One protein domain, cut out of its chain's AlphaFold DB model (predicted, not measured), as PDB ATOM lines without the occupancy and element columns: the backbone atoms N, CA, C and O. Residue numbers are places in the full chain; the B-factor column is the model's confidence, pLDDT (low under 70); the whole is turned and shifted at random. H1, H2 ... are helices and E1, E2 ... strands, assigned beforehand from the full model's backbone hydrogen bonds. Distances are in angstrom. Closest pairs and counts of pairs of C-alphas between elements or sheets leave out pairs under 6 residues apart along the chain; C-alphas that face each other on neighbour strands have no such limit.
ATOM      1  N   PHE A  35     154.619 160.514 114.881       75.69
ATOM      2  CA  PHE A  35     155.806 160.620 114.043       75.69
ATOM      3  C   PHE A  35     156.256 159.243 113.599       75.69
ATOM      4  O   PHE A  35     156.457 158.337 114.412       75.69
ATOM      5  N   PHE A  36     156.449 159.099 112.298       82.88
ATOM      6  CA  PHE A  36     156.917 157.861 111.710       82.88
ATOM      7  C   PHE A  36     158.142 158.131 110.859       82.88
ATOM      8  O   PHE A  36     158.121 158.961 109.951       82.88
ATOM      9  N   ASN A  37     159.202 157.381 111.133       83.25
ATOM     10  CA  ASN A  37     160.420 157.453 110.346       83.25
ATOM     11  C   ASN A  37     160.192 156.838 108.964       83.25
ATOM     12  O   ASN A  37     159.513 155.811 108.824       83.25
ATOM     13  N   ILE A  38     160.811 157.448 107.960       86.44
ATOM     14  CA  ILE A  38     160.920 156.899 106.614       86.44
ATOM     15  C   ILE A  38     162.309 156.256 106.499       86.44
ATOM     16  O   ILE A  38     163.304 156.906 106.822       86.44
ATOM     17  N   PRO A  39     162.421 154.987 106.071       84.38
ATOM     18  CA  PRO A  39     163.726 154.363 105.884       84.38
ATOM     19  C   PRO A  39     164.601 155.155 104.902       84.38
ATOM     20  O   PRO A  39     164.122 155.601 103.856       84.38
ATOM     21  N   ASP A  40     165.882 155.302 105.241       88.44
ATOM     22  CA  ASP A  40     166.914 155.942 104.413       88.44
ATOM     23  C   ASP A  40     166.604 157.396 103.989       88.44
ATOM     24  O   ASP A  40     167.137 157.892 103.000       88.44
ATOM     25  N   SER A  41     165.747 158.098 104.733       89.44
ATOM     26  CA  SER A  41     165.349 159.487 104.482       89.44
ATOM     27  C   SER A  41     165.549 160.336 105.741       89.44
ATOM     28  O   SER A  41     165.444 159.832 106.858       89.44
ATOM     29  N   ASP A  42     165.852 161.624 105.567       89.94
ATOM     30  CA  ASP A  42     165.870 162.616 106.650       89.94
ATOM     31  C   ASP A  42     164.474 163.184 106.966       89.94
ATOM     32  O   ASP A  42     164.312 163.927 107.941       89.94
ATOM     33  N   LEU A  43     163.470 162.823 106.158       90.62
ATOM     34  CA  LEU A  43     162.073 163.180 106.342       90.62
ATOM     35  C   LEU A  43     161.385 162.216 107.315       90.62
ATOM     36  O   LEU A  43     161.515 160.993 107.250       90.62
ATOM     37  N   GLU A  44     160.569 162.792 108.182       89.50
ATOM     38  CA  GLU A  44     159.659 162.100 109.080       89.50
ATOM     39  C   GLU A  44     158.219 162.432 108.684       89.50
ATOM     40  O   GLU A  44     157.918 163.534 108.220       89.50
ATOM     41  N   ILE A  45     157.321 161.469 108.877       85.94
ATOM     42  CA  ILE A  45     155.892 161.621 108.620       85.94
ATOM     43  C   ILE A  45     155.210 162.021 109.922       85.94
ATOM     44  O   ILE A  45     155.207 161.245 110.873       85.94
ATOM     45  N   LEU A  46     154.574 163.185 109.931       84.38
ATOM     46  CA  LEU A  46     153.608 163.609 110.932       84.38
ATOM     47  C   LEU A  46     152.199 163.262 110.432       84.38
ATOM     48  O   LEU A  46     151.723 163.799 109.426       84.38
ATOM     49  N   ARG A  47     151.536 162.350 111.146       79.62
ATOM     50  CA  ARG A  47     150.113 162.033 110.977       79.62
ATOM     51  C   ARG A  47     149.331 162.694 112.097       79.62
ATOM     52  O   ARG A  47     149.683 162.510 113.257       79.62
ATOM     53  N   LEU A  48     148.254 163.386 111.750       73.12
ATOM     54  CA  LEU A  48     147.410 164.072 112.718       73.12
ATOM     55  C   LEU A  48     146.095 163.334 112.918       73.12
ATOM     56  O   LEU A  48     145.439 162.956 111.945       73.12
ATOM     57  N   GLN A  49     145.662 163.199 114.165       69.19
ATOM     58  CA  GLN A  49     144.401 162.541 114.505       69.19
ATOM     59  C   GLN A  49     143.201 163.262 113.872       69.19
ATOM     60  O   GLN A  49     142.282 162.629 113.358       69.19
ATOM     61  N   HIS A  50     143.226 164.595 113.861       68.75
ATOM     62  CA  HIS A  50     142.138 165.429 113.349       68.75
ATOM     63  C   HIS A  50     142.205 165.677 111.828       68.75
ATOM     64  O   HIS A  50     141.322 166.337 111.280       68.75
ATOM     65  N   ARG A  51     143.235 165.164 111.137       72.31
ATOM     66  CA  ARG A  51     143.365 165.175 109.667       72.31
ATOM     67  C   ARG A  51     143.884 163.817 109.172       72.31
ATOM     68  O   ARG A  51     145.016 163.735 108.700       72.31
ATOM     69  N   PRO A  52     143.077 162.748 109.275       68.81
ATOM     70  CA  PRO A  52     143.537 161.381 109.025       68.81
ATOM     71  C   PRO A  52     143.994 161.130 107.579       68.81
ATOM     72  O   PRO A  52     144.831 160.256 107.368       68.81
ATOM     73  N   ASP A  53     143.502 161.921 106.622       73.50
ATOM     74  CA  ASP A  53     143.816 161.800 105.190       73.50
ATOM     75  C   ASP A  53     144.946 162.743 104.739       73.50
ATOM     76  O   ASP A  53     145.218 162.882 103.543       73.50
ATOM     77  N   THR A  54     145.575 163.453 105.682       79.44
ATOM     78  CA  THR A  54     146.656 164.406 105.414       79.44
ATOM     79  C   THR A  54     147.904 164.030 106.197       79.44
ATOM     80  O   THR A  54     147.878 163.882 107.417       79.44
ATOM     81  N   TYR A  55     149.024 163.942 105.492       86.12
ATOM     82  CA  TYR A  55     150.324 163.620 106.060       86.12
ATOM     83  C   TYR A  55     151.289 164.769 105.819       86.12
ATOM     84  O   TYR A  55     151.343 165.336 104.734       86.12
ATOM     85  N   TYR A  56     152.063 165.115 106.835       88.19
ATOM     86  CA  TYR A  56     153.050 166.180 106.759       88.19
ATOM     87  C   TYR A  56     154.431 165.544 106.772       88.19
ATOM     88  O   TYR A  56     154.736 164.767 107.668       88.19
ATOM     89  N   LEU A  57     155.271 165.870 105.798       89.69
ATOM     90  CA  LEU A  57     156.670 165.470 105.788       89.69
ATOM     91  C   LEU A  57     157.533 166.665 106.167       89.69
ATOM     92  O   LEU A  57     157.396 167.748 105.594       89.69
ATOM     93  N   MET A  58     158.423 166.462 107.129       90.19
ATOM     94  CA  MET A  58     159.406 167.450 107.570       90.19
ATOM     95  C   MET A  58     160.627 166.740 108.148       90.19
ATOM     96  O   MET A  58     160.548 165.572 108.509       90.19
ATOM     97  N   THR A  59     161.754 167.433 108.267       90.62
ATOM     98  CA  THR A  59     162.944 166.845 108.890       90.62
ATOM     99  C   THR A  59     162.829 166.810 110.412       90.62
ATOM    100  O   THR A  59     162.167 167.660 111.017       90.62
ATOM    101  N   ALA A  60     163.559 165.897 111.055       86.38
ATOM    102  CA  ALA A  60     163.628 165.811 112.518       86.38
ATOM    103  C   ALA A  60     164.065 167.134 113.183       86.38
ATOM    104  O   ALA A  60     163.644 167.459 114.294       86.38
ATOM    105  N   ALA A  61     164.915 167.914 112.506       88.25
ATOM    106  CA  ALA A  61     165.342 169.228 112.978       88.25
ATOM    107  C   ALA A  61     164.181 170.234 112.986       88.25
ATOM    108  O   ALA A  61     163.987 170.933 113.979       88.25
ATOM    109  N   LYS A  62     163.383 170.274 111.911       88.44
ATOM    110  CA  LYS A  62     162.207 171.149 111.811       88.44
ATOM    111  C   LYS A  62     161.124 170.738 112.794       88.44
ATOM    112  O   LYS A  62     160.615 171.596 113.507       88.44
ATOM    113  N   ARG A  63     160.851 169.436 112.919       85.56
ATOM    114  CA  ARG A  63     159.920 168.910 113.924       85.56
ATOM    115  C   ARG A  63     160.246 169.434 115.319       85.56
ATOM    116  O   ARG A  63     159.374 170.009 115.959       85.56
ATOM    117  N   LYS A  64     161.503 169.312 115.760       84.38
ATOM    118  CA  LYS A  64     161.933 169.788 117.087       84.38
ATOM    119  C   LYS A  64     161.655 171.276 117.313       84.38
ATOM    120  O   LYS A  64     161.311 171.655 118.427       84.38
ATOM    121  N   ILE A  65     161.797 172.112 116.282       85.00
ATOM    122  CA  ILE A  65     161.502 173.552 116.371       85.00
ATOM    123  C   ILE A  65     160.014 173.768 116.667       85.00
ATOM    124  O   ILE A  65     159.674 174.549 117.552       85.00
ATOM    125  N   TYR A  66     159.130 173.067 115.956       81.06
ATOM    126  CA  TYR A  66     157.685 173.226 116.125       81.06
ATOM    127  C   TYR A  66     157.144 172.532 117.387       81.06
ATOM    128  O   TYR A  66     156.246 173.062 118.036       81.06
ATOM    129  N   GLU A  67     157.735 171.414 117.817       77.69
ATOM    130  CA  GLU A  67     157.423 170.780 119.110       77.69
ATOM    131  C   GLU A  67     157.720 171.712 120.290       77.69
ATOM    132  O   GLU A  67     156.916 171.834 121.213       77.69
ATOM    133  N   GLN A  68     158.852 172.425 120.250       79.00
ATOM    134  CA  GLN A  68     159.194 173.417 121.274       79.00
ATOM    135  C   GLN A  68     158.189 174.575 121.329       79.00
ATOM    136  O   GLN A  68     157.965 175.126 122.403       79.00
ATOM    137  N   GLN A  69     157.573 174.927 120.198       74.94
ATOM    138  CA  GLN A  69     156.537 175.962 120.123       74.94
ATOM    139  C   GLN A  69     155.179 175.472 120.637       74.94
ATOM    140  O   GLN A  69     154.458 176.251 121.253       74.94
ATOM    141  N   SER A  70     154.852 174.192 120.422       69.19
ATOM    142  CA  SER A  70     153.628 173.552 120.934       69.19
ATOM    143  C   SER A  70     153.609 173.450 122.466       69.19
ATOM    144  O   SER A  70     152.557 173.352 123.090       69.19
ATOM    145  N   GLY A  71     154.785 173.431 123.103       59.59
ATOM    146  CA  GLY A  71     154.903 173.209 124.547       59.59
ATOM    147  C   GLY A  71     154.600 171.767 124.981       59.59
ATOM    148  O   GLY A  71     154.811 171.431 126.145       59.59
ATOM    149  N   THR A  72     154.184 170.897 124.051       58.44
ATOM    150  CA  THR A  72     153.885 169.482 124.291       58.44
ATOM    151  C   THR A  72     154.569 168.609 123.236       58.44
ATOM    152  O   THR A  72     154.500 168.885 122.044       58.44
ATOM    153  N   ILE A  73     155.211 167.519 123.671       51.59
ATOM    154  CA  ILE A  73     155.927 166.563 122.795       51.59
ATOM    155  C   ILE A  73     154.955 165.712 121.948       51.59
ATOM    156  O   ILE A  73     155.359 165.094 120.968       51.59
ATOM    157  N   LEU A  74     153.680 165.642 122.342       50.28
ATOM    158  CA  LEU A  74     152.726 164.627 121.875       50.28
ATOM    159  C   LEU A  74     151.549 165.176 121.060       50.28
ATOM    160  O   LEU A  74     150.720 164.381 120.625       50.28
ATOM    161  N   SER A  75     151.445 166.491 120.867       56.84
ATOM    162  CA  SER A  75     150.376 167.074 120.054       56.84
ATOM    163  C   SER A  75     150.888 168.239 119.224       56.84
ATOM    164  O   SER A  75     151.623 169.111 119.698       56.84
ATOM    165  N   PHE A  76     150.499 168.234 117.954       66.69
ATOM    166  CA  PHE A  76     150.565 169.412 117.112       66.69
ATOM    167  C   PHE A  76     149.176 170.045 117.141       66.69
ATOM    168  O   PHE A  76     148.288 169.682 116.369       66.69
ATOM    169  N   ASP A  77     148.980 170.989 118.059       66.94
ATOM    170  CA  ASP A  77     147.727 171.732 118.139       66.94
ATOM    171  C   ASP A  77     147.517 172.545 116.849       66.94
ATOM    172  O   ASP A  77     148.467 172.910 116.145       66.94
ATOM    173  N   LYS A  78     146.253 172.843 116.520       71.19
ATOM    174  CA  LYS A  78     145.867 173.501 115.258       71.19
ATOM    175  C   LYS A  78     146.682 174.770 114.966       71.19
ATOM    176  O   LYS A  78     147.074 174.995 113.827       71.19
ATOM    177  N   GLU A  79     146.967 175.567 115.992       74.75
ATOM    178  CA  GLU A  79     147.732 176.813 115.872       74.75
ATOM    179  C   GLU A  79     149.178 176.576 115.420       74.75
ATOM    180  O   GLU A  79     149.694 177.315 114.583       74.75
ATOM    181  N   VAL A  80     149.821 175.515 115.918       77.62
ATOM    182  CA  VAL A  80     151.178 175.131 115.507       77.62
ATOM    183  C   VAL A  80     151.162 174.636 114.067       77.62
ATOM    184  O   VAL A  80     152.028 174.985 113.277       77.62
ATOM    185  N   LEU A  81     150.146 173.868 113.676       76.00
ATOM    186  CA  LEU A  81     150.017 173.391 112.297       76.00
ATOM    187  C   LEU A  81     149.818 174.521 111.293       76.00
ATOM    188  O   LEU A  81     150.435 174.516 110.222       76.00
ATOM    189  N   ASP A  82     148.975 175.485 111.653       75.81
ATOM    190  CA  ASP A  82     148.723 176.675 110.851       75.81
ATOM    191  C   ASP A  82     149.968 177.588 110.803       75.81
ATOM    192  O   ASP A  82     150.168 178.293 109.812       75.81
ATOM    193  N   SER A  83     150.856 177.522 111.807       80.88
ATOM    194  CA  SER A  83     152.114 178.280 111.842       80.88
ATOM    195  C   SER A  83     153.264 177.640 111.053       80.88
ATOM    196  O   SER A  83     154.203 178.353 110.675       80.88
ATOM    197  N   ILE A  84     153.203 176.332 110.752       84.94
ATOM    198  CA  ILE A  84     154.233 175.675 109.937       84.94
ATOM    199  C   ILE A  84     154.300 176.361 108.571       84.94
ATOM    200  O   ILE A  84     153.318 176.468 107.833       84.94
ATOM    201  N   LYS A  85     155.490 176.817 108.196       85.88
ATOM    202  CA  LYS A  85     155.687 177.470 106.902       85.88
ATOM    203  C   LYS A  85     155.657 176.431 105.776       85.88
ATOM    204  O   LYS A  85     156.208 175.345 105.949       85.88
ATOM    205  N   PRO A  86     155.132 176.754 104.580       85.50
ATOM    206  CA  PRO A  86     155.256 175.898 103.392       85.50
ATOM    207  C   PRO A  86     156.695 175.441 103.095       85.50
ATOM    208  O   PRO A  86     156.937 174.309 102.689       85.50
ATOM    209  N   ALA A  87     157.681 176.298 103.377       85.06
ATOM    210  CA  ALA A  87     159.104 175.985 103.234       85.06
ATOM    211  C   ALA A  87     159.631 174.946 104.247       85.06
ATOM    212  O   ALA A  87     160.753 174.461 104.105       85.06
ATOM    213  N   ASP A  88     158.835 174.596 105.257       86.62
ATOM    214  CA  ASP A  88     159.204 173.681 106.336       86.62
ATOM    215  C   ASP A  88     158.443 172.359 106.321       86.62
ATOM    216  O   ASP A  88     158.784 171.453 107.075       86.62
ATOM    217  N   ARG A  89     157.467 172.220 105.421       86.75
ATOM    218  CA  ARG A  89     156.699 170.986 105.241       86.75
ATOM    219  C   ARG A  89     156.536 170.609 103.778       86.75
ATOM    220  O   ARG A  89     156.741 171.435 102.890       86.75
ATOM    221  N   ILE A  90     156.134 169.368 103.560       89.50
ATOM    222  CA  ILE A  90     155.515 168.884 102.331       89.50
ATOM    223  C   ILE A  90     154.239 168.164 102.759       89.50
ATOM    224  O   ILE A  90     154.284 167.300 103.630       89.50
ATOM    225  N   VAL A  91     153.098 168.547 102.205       89.00
ATOM    226  CA  VAL A  91     151.787 168.021 102.585       89.00
ATOM    227  C   VAL A  91     151.360 166.979 101.565       89.00
ATOM    228  O   VAL A  91     151.324 167.246 100.372       89.00
ATOM    229  N   PHE A  92     151.033 165.786 102.030       86.81
ATOM    230  CA  PHE A  92     150.450 164.729 101.224       86.81
ATOM    231  C   PHE A  92     148.962 164.637 101.548       86.81
ATOM    232  O   PHE A  92     148.601 164.432 102.708       86.81
ATOM    233  N   THR A  93     148.106 164.814 100.543       83.62
ATOM    234  CA  THR A  93     146.642 164.750 100.676       83.62
ATOM    235  C   THR A  93     146.070 163.511  99.998       83.62
ATOM    236  O   THR A  93     146.746 162.837  99.214       83.62
ATOM    237  N   ASP A  94     144.794 163.243 100.286       73.94
ATOM    238  CA  ASP A  94     143.977 162.207  99.643       73.94
ATOM    239  C   ASP A  94     144.538 160.791  99.810       73.94
ATOM    240  O   ASP A  94     144.410 159.950  98.923       73.94
ATOM    241  N   VAL A  95     145.190 160.508 100.939       71.12
ATOM    242  CA  VAL A  95     145.822 159.203 101.149       71.12
ATOM    243  C   VAL A  95     144.786 158.199 101.663       71.12
ATOM    244  O   VAL A  95     144.554 158.079 102.863       71.12
ATOM    245  N   LYS A  96     144.134 157.473 100.749       62.34
ATOM    246  CA  LYS A  96     143.082 156.507 101.100       62.34
ATOM    247  C   LYS A  96     143.647 155.199 101.648       62.34
ATOM    248  O   LYS A  96     144.575 154.620 101.089       62.34
ATOM    249  N   VAL A  97     143.035 154.707 102.727       53.06
ATOM    250  CA  VAL A  97     143.369 153.421 103.355       53.06
ATOM    251  C   VAL A  97     142.975 152.271 102.431       53.06
ATOM    252  O   VAL A  97     141.795 152.083 102.139       53.06
ATOM    253  N   GLY A  98     143.964 151.507 101.958       49.72
ATOM    254  CA  GLY A  98     143.721 150.266 101.229       49.72
ATOM    255  C   GLY A  98     143.216 149.156 102.157       49.72
ATOM    256  O   GLY A  98     143.368 149.213 103.374       49.72
ATOM    257  N   ALA A  99     142.592 148.124 101.585       38.31
ATOM    258  CA  ALA A  99     141.881 147.095 102.345       38.31
ATOM    259  C   ALA A  99     142.779 146.047 103.048       38.31
ATOM    260  O   ALA A  99     142.243 145.203 103.766       38.31
ATOM    261  N   ARG A 100     144.110 146.035 102.858       37.06
ATOM    262  CA  ARG A 100     145.013 145.050 103.499       37.06
ATOM    263  C   ARG A 100     145.966 145.689 104.512       37.06
ATOM    264  O   ARG A 100     146.278 146.869 104.452       37.06
ATOM    265  N   ALA A 101     146.491 144.878 105.430       39.03
ATOM    266  CA  ALA A 101     147.386 145.319 106.507       39.03
ATOM    267  C   ALA A 101     148.761 145.841 106.028       39.03
ATOM    268  O   ALA A 101     149.375 146.662 106.702       39.03
ATOM    269  N   THR A 102     149.227 145.409 104.852       43.41
ATOM    270  CA  THR A 102     150.379 145.991 104.132       43.41
ATOM    271  C   THR A 102     150.015 147.247 103.333       43.41
ATOM    272  O   THR A 102     150.905 147.942 102.858       43.41
ATOM    273  N   ASP A 103     148.721 147.547 103.211       51.50
ATOM    274  CA  ASP A 103     148.152 148.642 102.418       51.50
ATOM    275  C   ASP A 103     147.798 149.845 103.303       51.50
ATOM    276  O   ASP A 103     146.911 150.640 102.972       51.50
ATOM    277  N   SER A 104     148.466 149.992 104.454       67.62
ATOM    278  CA  SER A 104     148.278 151.211 105.228       67.62
ATOM    279  C   SER A 104     148.828 152.399 104.413       67.62
ATOM    280  O   SER A 104     149.948 152.313 103.896       67.62
ATOM    281  N   PRO A 105     148.082 153.515 104.305       69.56
ATOM    282  CA  PRO A 105     148.522 154.770 103.686       69.56
ATOM    283  C   PRO A 105     149.940 155.174 104.066       69.56
ATOM    284  O   PRO A 105     150.725 155.650 103.249       69.56
ATOM    285  N   LEU A 106     150.271 154.927 105.332       77.00
ATOM    286  CA  LEU A 106     151.555 155.223 105.925       77.00
ATOM    287  C   LEU A 106     152.683 154.370 105.331       77.00
ATOM    288  O   LEU A 106     153.747 154.901 105.035       77.00
ATOM    289  N   GLU A 107     152.471 153.066 105.150       77.69
ATOM    290  CA  GLU A 107     153.488 152.187 104.559       77.69
ATOM    291  C   GLU A 107     153.683 152.480 103.069       77.69
ATOM    292  O   GLU A 107     154.821 152.545 102.607       77.69
ATOM    293  N   ALA A 108     152.604 152.765 102.332       76.75
ATOM    294  CA  ALA A 108     152.702 153.208 100.941       76.75
ATOM    295  C   ALA A 108     153.503 154.516 100.819       76.75
ATOM    296  O   ALA A 108     154.406 154.619  99.987       76.75
ATOM    297  N   LEU A 109     153.236 155.488 101.697       82.75
ATOM    298  CA  LEU A 109     153.972 156.749 101.738       82.75
ATOM    299  C   LEU A 109     155.452 156.538 102.094       82.75
ATOM    300  O   LEU A 109     156.326 157.101 101.435       82.75
ATOM    301  N   LYS A 110     155.757 155.683 103.078       85.50
ATOM    302  CA  LYS A 110     157.143 155.317 103.416       85.50
ATOM    303  C   LYS A 110     157.869 154.658 102.247       85.50
ATOM    304  O   LYS A 110     159.049 154.922 102.055       85.50
ATOM    305  N   VAL A 111     157.200 153.795 101.481       83.56
ATOM    306  CA  VAL A 111     157.786 153.153 100.293       83.56
ATOM    307  C   VAL A 111     158.042 154.179  99.191       83.56
ATOM    308  O   VAL A 111     159.130 154.193  98.617       83.56
ATOM    309  N   LEU A 112     157.076 155.062  98.930       84.69
ATOM    310  CA  LEU A 112     157.194 156.118  97.927       84.69
ATOM    311  C   LEU A 112     158.350 157.079  98.234       84.69
ATOM    312  O   LEU A 112     159.048 157.499  97.315       84.69
ATOM    313  N   MET A 113     158.556 157.404  99.510       88.00
ATOM    314  CA  MET A 113     159.518 158.415  99.960       88.00
ATOM    315  C   MET A 113     160.839 157.836 100.480       88.00
ATOM    316  O   MET A 113     161.727 158.587 100.885       88.00
ATOM    317  N   ARG A 114     160.994 156.507 100.468       89.50
ATOM    318  CA  ARG A 114     162.225 155.834 100.891       89.50
ATOM    319  C   ARG A 114     163.420 156.370 100.109       89.50
ATOM    320  O   ARG A 114     163.400 156.401  98.878       89.50
ATOM    321  N   GLY A 115     164.482 156.732 100.822       88.31
ATOM    322  CA  GLY A 115     165.711 157.197 100.183       88.31
ATOM    323  C   GLY A 115     165.633 158.599  99.573       88.31
ATOM    324  O   GLY A 115     166.542 158.949  98.827       88.31
ATOM    325  N   ILE A 116     164.563 159.372  99.807       89.62
ATOM    326  CA  ILE A 116     164.427 160.752  99.314       89.62
ATOM    327  C   ILE A 116     164.789 161.729 100.437       89.62
ATOM    328  O   ILE A 116     164.243 161.624 101.533       89.62
ATOM    329  N   GLN A 117     165.676 162.686 100.169       91.19
ATOM    330  CA  GLN A 117     166.042 163.748 101.124       91.19
ATOM    331  C   GLN A 117     165.131 164.984 100.987       91.19
ATOM    332  O   GLN A 117     164.507 165.161  99.942       91.19
ATOM    333  N   GLU A 118     165.061 165.879 101.980       88.25
ATOM    334  CA  GLU A 118     164.166 167.056 101.925       88.25
ATOM    335  C   GLU A 118     164.344 167.906 100.650       88.25
ATOM    336  O   GLU A 118     163.369 168.246  99.971       88.25
ATOM    337  N   ASN A 119     165.583 168.279 100.327       86.81
ATOM    338  CA  ASN A 119     165.891 169.112  99.160       86.81
ATOM    339  C   ASN A 119     165.485 168.430  97.844       86.81
ATOM    340  O   ASN A 119     164.934 169.072  96.949       86.81
ATOM    341  N   GLU A 120     165.721 167.124  97.754       88.31
ATOM    342  CA  GLU A 120     165.340 166.282  96.631       88.31
ATOM    343  C   GLU A 120     163.814 166.165  96.522       88.31
ATOM    344  O   GLU A 120     163.260 166.386  95.446       88.31
ATOM    345  N   ALA A 121     163.115 165.906  97.629       87.62
ATOM    346  CA  ALA A 121     161.659 165.820  97.665       87.62
ATOM    347  C   ALA A 121     161.019 167.106  97.135       87.62
ATOM    348  O   ALA A 121     160.156 167.048  96.262       87.62
ATOM    349  N   ARG A 122     161.485 168.276  97.592       85.50
ATOM    350  CA  ARG A 122     160.984 169.577  97.118       85.50
ATOM    351  C   ARG A 122     161.226 169.784  95.626       85.50
ATOM    352  O   ARG A 122     160.345 170.274  94.923       85.50
ATOM    353  N   TYR A 123     162.404 169.402  95.143       84.19
ATOM    354  CA  TYR A 123     162.745 169.507  93.728       84.19
ATOM    355  C   TYR A 123     161.863 168.606  92.850       84.19
ATOM    356  O   TYR A 123     161.348 169.054  91.823       84.19
ATOM    357  N   ILE A 124     161.673 167.347  93.252       84.62
ATOM    358  CA  ILE A 124     160.966 166.350  92.443       84.62
ATOM    359  C   ILE A 124     159.448 166.551  92.497       84.62
ATOM    360  O   ILE A 124     158.781 166.436  91.469       84.62
ATOM    361  N   LEU A 125     158.899 166.855  93.675       84.00
ATOM    362  CA  LEU A 125     157.457 167.009  93.877       84.00
ATOM    363  C   LEU A 125     156.924 168.349  93.355       84.00
ATOM    364  O   LEU A 125     155.734 168.464  93.080       84.00
ATOM    365  N   GLY A 126     157.796 169.348  93.177       72.38
ATOM    366  CA  GLY A 126     157.451 170.610  92.519       72.38
ATOM    367  C   GLY A 126     156.497 171.509  93.311       72.38
ATOM    368  O   GLY A 126     155.928 172.433  92.733       72.38
ATOM    369  N   GLY A 127     156.319 171.260  94.611       75.25
ATOM    370  CA  GLY A 127     155.406 172.014  95.463       75.25
ATOM    371  C   GLY A 127     155.506 171.644  96.941       75.25
ATOM    372  O   GLY A 127     156.251 170.748  97.336       75.25
ATOM    373  N   ASP A 128     154.744 172.366  97.760       82.50
ATOM    374  CA  ASP A 128     154.557 172.123  99.192       82.50
ATOM    375  C   ASP A 128     153.369 171.196  99.487       82.50
ATOM    376  O   ASP A 128     153.176 170.815 100.639       82.50
ATOM    377  N   SER A 129     152.593 170.823  98.464       85.25
ATOM    378  CA  SER A 129     151.455 169.909  98.555       85.25
ATOM    379  C   SER A 129     151.406 168.944  97.371       85.25
ATOM    380  O   SER A 129     151.683 169.328  96.233       85.25
ATOM    381  N   VAL A 130     151.054 167.686  97.636       86.56
ATOM    382  CA  VAL A 130     151.042 166.580  96.675       86.56
ATOM    383  C   VAL A 130     149.853 165.666  96.958       86.56
ATOM    384  O   VAL A 130     149.658 165.222  98.084       86.56
ATOM    385  N   SER A 131     149.081 165.326  95.927       85.31
ATOM    386  CA  SER A 131     148.004 164.333  96.045       85.31
ATOM    387  C   SER A 131     148.538 162.927  95.759       85.31
ATOM    388  O   SER A 131     149.076 162.678  94.674       85.31
ATOM    389  N   VAL A 132     148.377 161.996  96.708       78.88
ATOM    390  CA  VAL A 132     148.817 160.595  96.534       78.88
ATOM    391  C   VAL A 132     147.999 159.884  95.472       78.88
ATOM    392  O   VAL A 132     148.575 159.249  94.590       78.88
ATOM    393  N   ASP A 133     146.676 160.041  95.503       78.94
ATOM    394  CA  ASP A 133     145.782 159.496  94.479       78.94
ATOM    395  C   ASP A 133     146.169 160.018  93.083       78.94
ATOM    396  O   ASP A 133     146.181 159.264  92.109       78.94
ATOM    397  N   GLY A 134     146.574 161.290  92.985       82.44
ATOM    398  CA  GLY A 134     147.088 161.878  91.749       82.44
ATOM    399  C   GLY A 134     148.374 161.215  91.243       82.44
ATOM    400  O   GLY A 134     148.513 160.996  90.037       82.44
ATOM    401  N   LEU A 135     149.315 160.877  92.132       83.56
ATOM    402  CA  LEU A 135     150.530 160.132  91.774       83.56
ATOM    403  C   LEU A 135     150.206 158.691  91.356       83.56
ATOM    404  O   LEU A 135     150.702 158.222  90.328       83.56
ATOM    405  N   ALA A 136     149.320 158.023  92.097       79.19
ATOM    406  CA  ALA A 136     148.893 156.656  91.821       79.19
ATOM    407  C   ALA A 136     148.160 156.538  90.473       79.19
ATOM    408  O   ALA A 136     148.468 155.642  89.687       79.19
ATOM    409  N   ALA A 137     147.270 157.482  90.145       82.12
ATOM    410  CA  ALA A 137     146.581 157.548  88.852       82.12
ATOM    411  C   ALA A 137     147.547 157.713  87.661       82.12
ATOM    412  O   ALA A 137     147.221 157.351  86.533       82.12
ATOM    413  N   GLN A 138     148.749 158.232  87.917       80.50
ATOM    414  CA  GLN A 138     149.822 158.389  86.932       80.50
ATOM    415  C   GLN A 138     150.814 157.213  86.941       80.50
ATOM    416  O   GLN A 138     151.827 157.257  86.242       80.50
ATOM    417  N   GLY A 139     150.538 156.160  87.718       81.44
ATOM    418  CA  GLY A 139     151.371 154.961  87.821       81.44
ATOM    419  C   GLY A 139     152.642 155.140  88.655       81.44
ATOM    420  O   GLY A 139     153.574 154.351  88.507       81.44
ATOM    421  N   ILE A 140     152.709 156.169  89.505       82.94
ATOM    422  CA  ILE A 140     153.873 156.453  90.352       82.94
ATOM    423  C   ILE A 140     153.617 155.903  91.748       82.94
ATOM    424  O   ILE A 140     152.762 156.404  92.475       82.94
ATOM    425  N   THR A 141     154.384 154.887  92.130       80.69
ATOM    426  CA  THR A 141     154.263 154.204  93.426       80.69
ATOM    427  C   THR A 141     155.600 154.068  94.159       80.69
ATOM    428  O   THR A 141     155.646 153.540  95.266       80.69
ATOM    429  N   THR A 142     156.697 154.550  93.567       84.00
ATOM    430  CA  THR A 142     158.060 154.424  94.106       84.00
ATOM    431  C   THR A 142     158.874 155.704  93.915       84.00
ATOM    432  O   THR A 142     158.632 156.473  92.979       84.00
ATOM    433  N   ALA A 143     159.894 155.888  94.759       85.00
ATOM    434  CA  ALA A 143     160.846 156.996  94.657       85.00
ATOM    435  C   ALA A 143     161.534 157.067  93.280       85.00
ATOM    436  O   ALA A 143     161.729 158.144  92.721       85.00
ATOM    437  N   GLU A 144     161.865 155.915  92.697       85.44
ATOM    438  CA  GLU A 144     162.577 155.848  91.417       85.44
ATOM    439  C   GLU A 144     161.720 156.315  90.234       85.44
ATOM    440  O   GLU A 144     162.180 157.053  89.356       85.44
ATOM    441  N   GLN A 145     160.438 155.945  90.228       85.44
ATOM    442  CA  GLN A 145     159.488 156.438  89.229       85.44
ATOM    443  C   GLN A 145     159.286 157.952  89.355       85.44
ATOM    444  O   GLN A 145     159.194 158.644  88.338       85.44
ATOM    445  N   LEU A 146     159.262 158.461  90.591       85.56
ATOM    446  CA  LEU A 146     159.149 159.886  90.887       85.56
ATOM    447  C   LEU A 146     160.330 160.669  90.278       85.56
ATOM    448  O   LEU A 146     160.116 161.616  89.518       85.56
ATOM    449  N   ARG A 147     161.569 160.215  90.523       86.00
ATOM    450  CA  ARG A 147     162.796 160.775  89.919       86.00
ATOM    451  C   ARG A 147     162.741 160.746  88.397       86.00
ATOM    452  O   ARG A 147     162.908 161.774  87.740       86.00
ATOM    453  N   THR A 148     162.464 159.569  87.833       85.50
ATOM    454  CA  THR A 148     162.456 159.341  86.380       85.50
ATOM    455  C   THR A 148     161.469 160.258  85.665       85.50
ATOM    456  O   THR A 148     161.780 160.802  84.603       85.50
ATOM    457  N   ARG A 149     160.276 160.455  86.234       81.44
ATOM    458  CA  ARG A 149     159.278 161.363  85.670       81.44
ATOM    459  C   ARG A 149     159.809 162.787  85.577       81.44
ATOM    460  O   ARG A 149     159.720 163.389  84.509       81.44
ATOM    461  N   ARG A 150     160.365 163.316  86.668       79.19
ATOM    462  CA  ARG A 150     160.804 164.712  86.689       79.19
ATOM    463  C   ARG A 150     161.981 164.953  85.749       79.19
ATOM    464  O   ARG A 150     161.983 165.956  85.046       79.19
ATOM    465  N   PHE A 151     162.913 164.003  85.636       72.38
ATOM    466  CA  PHE A 151     163.981 164.079  84.631       72.38
ATOM    467  C   PHE A 151     163.444 164.197  83.198       72.38
ATOM    468  O   PHE A 151     163.989 164.956  82.402       72.38
ATOM    469  N   ARG A 152     162.357 163.487  82.864       72.38
ATOM    470  CA  ARG A 152     161.721 163.579  81.538       72.38
ATOM    471  C   ARG A 152     161.007 164.908  81.307       72.38
ATOM    472  O   ARG A 152     160.952 165.360  80.169       72.38
ATOM    473  N   GLU A 153     160.452 165.512  82.354       73.62
ATOM    474  CA  GLU A 153     159.818 166.834  82.283       73.62
ATOM    475  C   GLU A 153     160.857 167.954  82.134       73.62
ATOM    476  O   GLU A 153     160.633 168.863  81.349       73.62
ATOM    477  N   SER A 154     162.009 167.859  82.808       63.34
ATOM    478  CA  SER A 154     163.109 168.837  82.701       63.34
ATOM    479  C   SER A 154     163.901 168.761  81.386       63.34
ATOM    480  O   SER A 154     164.682 169.661  81.094       63.34
ATOM    481  N   ALA A 155     163.758 167.673  80.623       60.03
ATOM    482  CA  ALA A 155     164.412 167.477  79.325       60.03
ATOM    483  C   ALA A 155     163.565 167.962  78.129       60.03
ATOM    484  O   ALA A 155     163.981 167.792  76.982       60.03
ATOM    485  N   ARG A 156     162.370 168.504  78.394       55.44
ATOM    486  CA  ARG A 156     161.474 169.128  77.413       55.44
ATOM    487  C   ARG A 156     161.546 170.642  77.525       55.44
ATOM    488  O   ARG A 156     161.435 171.278  76.457       55.44
TER     489      ARG A 156
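This is residues 35 to 156 of the 156 residues of an uncharacterized protein of Serendipita vermifera MAFF 305830 (UniProt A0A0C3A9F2). A strongly twisted sheet of five strands stands in the middle, with helices over both of its faces: H3 and H4 cover one face, and H1 starts over the other, at one edge strand's side. H6 packs on the far side of H4 from the sheet, so that H6 lies at one end of the longest axis and H1 with the short H2 at the other; a long loop, residues 94 to 104, leads from E4 to H3. The printed part has 122 residues with six named helices and five named strands, in the order E1 E2 E3 H1 H2 E4 H3 H4 E5 H5 H6. The sheet's order is E1 E2 E3 E4 E5, mixed, and the class is mixed, helices and strands. The whole is compact, with a radius of gyration of the C-alphas of 14.5 A and spans of 46 by 34 by 24 A.

In the sheet, E1 is residues 35 to 37, 6.7 A from first to last C-alpha, and begins at C-alpha 35 at (155.806, 160.620, 114.043). E2 is residues 43 to 48, 16.0 A, and E3, the longest strand, is residues 51 to 59, 19.7 A; E3 bends by 74 degrees at residue 54. E4 is residues 90 to 93, 9.9 A, and E5 is residues 129 to 131, 7.0 A. H3 is residues 105 to 113, 12.2 A, beginning at (148.522, 154.770, 103.686), and H4 is residues 118 to 125, 10.5 A. H1 is residues 60 to 70, 15.2 A, while H2, residues 78 to 83, and H5, residues 132 to 137, are 8.6 A each. H6, residues 143 to 154, is the longest helix by residues, 17.0 A, and ends at C-alpha 154 at (163.109, 168.837, 82.701).

E1, E2 and E3 form a meander, each strand the antiparallel neighbour of the one before, with hairpins E1 and E2, and E2 and E3. N 36 and O 45 are 2.9 A apart, and N 46 and O 56 are 2.8 A apart, both within hydrogen-bond range. E3 and E4 are antiparallel, with N 57 and O 90 at 2.8 A. E4 and the edge strand E5 are parallel at 30 degrees, with N 130 and O 91 at 2.8 A; E4, H3 H4 and E5 form a strand-helix-strand unit, two parallel neighbour strands with helices between, whose crossover is left-handed. H3 is on the sheet at a height of 9.2 A and runs along the strands, at 18 degrees to E2 on the local plane. H4 is on the same face at a height of 9.0 A, slantwise to the strands; the closest C-alphas of H4 and E2, those of Glu 118 and Leu 43, are 6.2 A apart. H1 is on the opposite face, 11.5 A over the sheet, and its C-alphas within 10 A of the sheet are those of residues 60 to 63. H2 is not on the sheet and only just touches H1, with 3 pairs of C-alphas within 8 A, the closest those of Ser 70 and Val 80 at 6.2 A. H5 only grazes the sheet. H6 touches H4 with residues 146 to 150 alone, at a steep tilt of 62 degrees, Ile 124 and Arg 150 having the closest C-alphas at 6.0 A. H6 and H3 only just touch, only at their ends, with 3 pairs of C-alphas within 8 A, the closest those of Leu 112 and Ala 143 at 5.0 A. In H1 to H6 every O i to N i+4 pair is within hydrogen-bond range.

The two C-alphas farthest apart, those of Gly 71 and Arg 156, are 47.8 A apart. The printed part has no cut and ends at the chain's last residue. The link from E4 to H3, with 11 residues, is long. The mean pLDDT of the printed part is 77.9; it is under 70 in residues 49 to 50, 52, 70 to 77, 96 to 105 and 154 to 156.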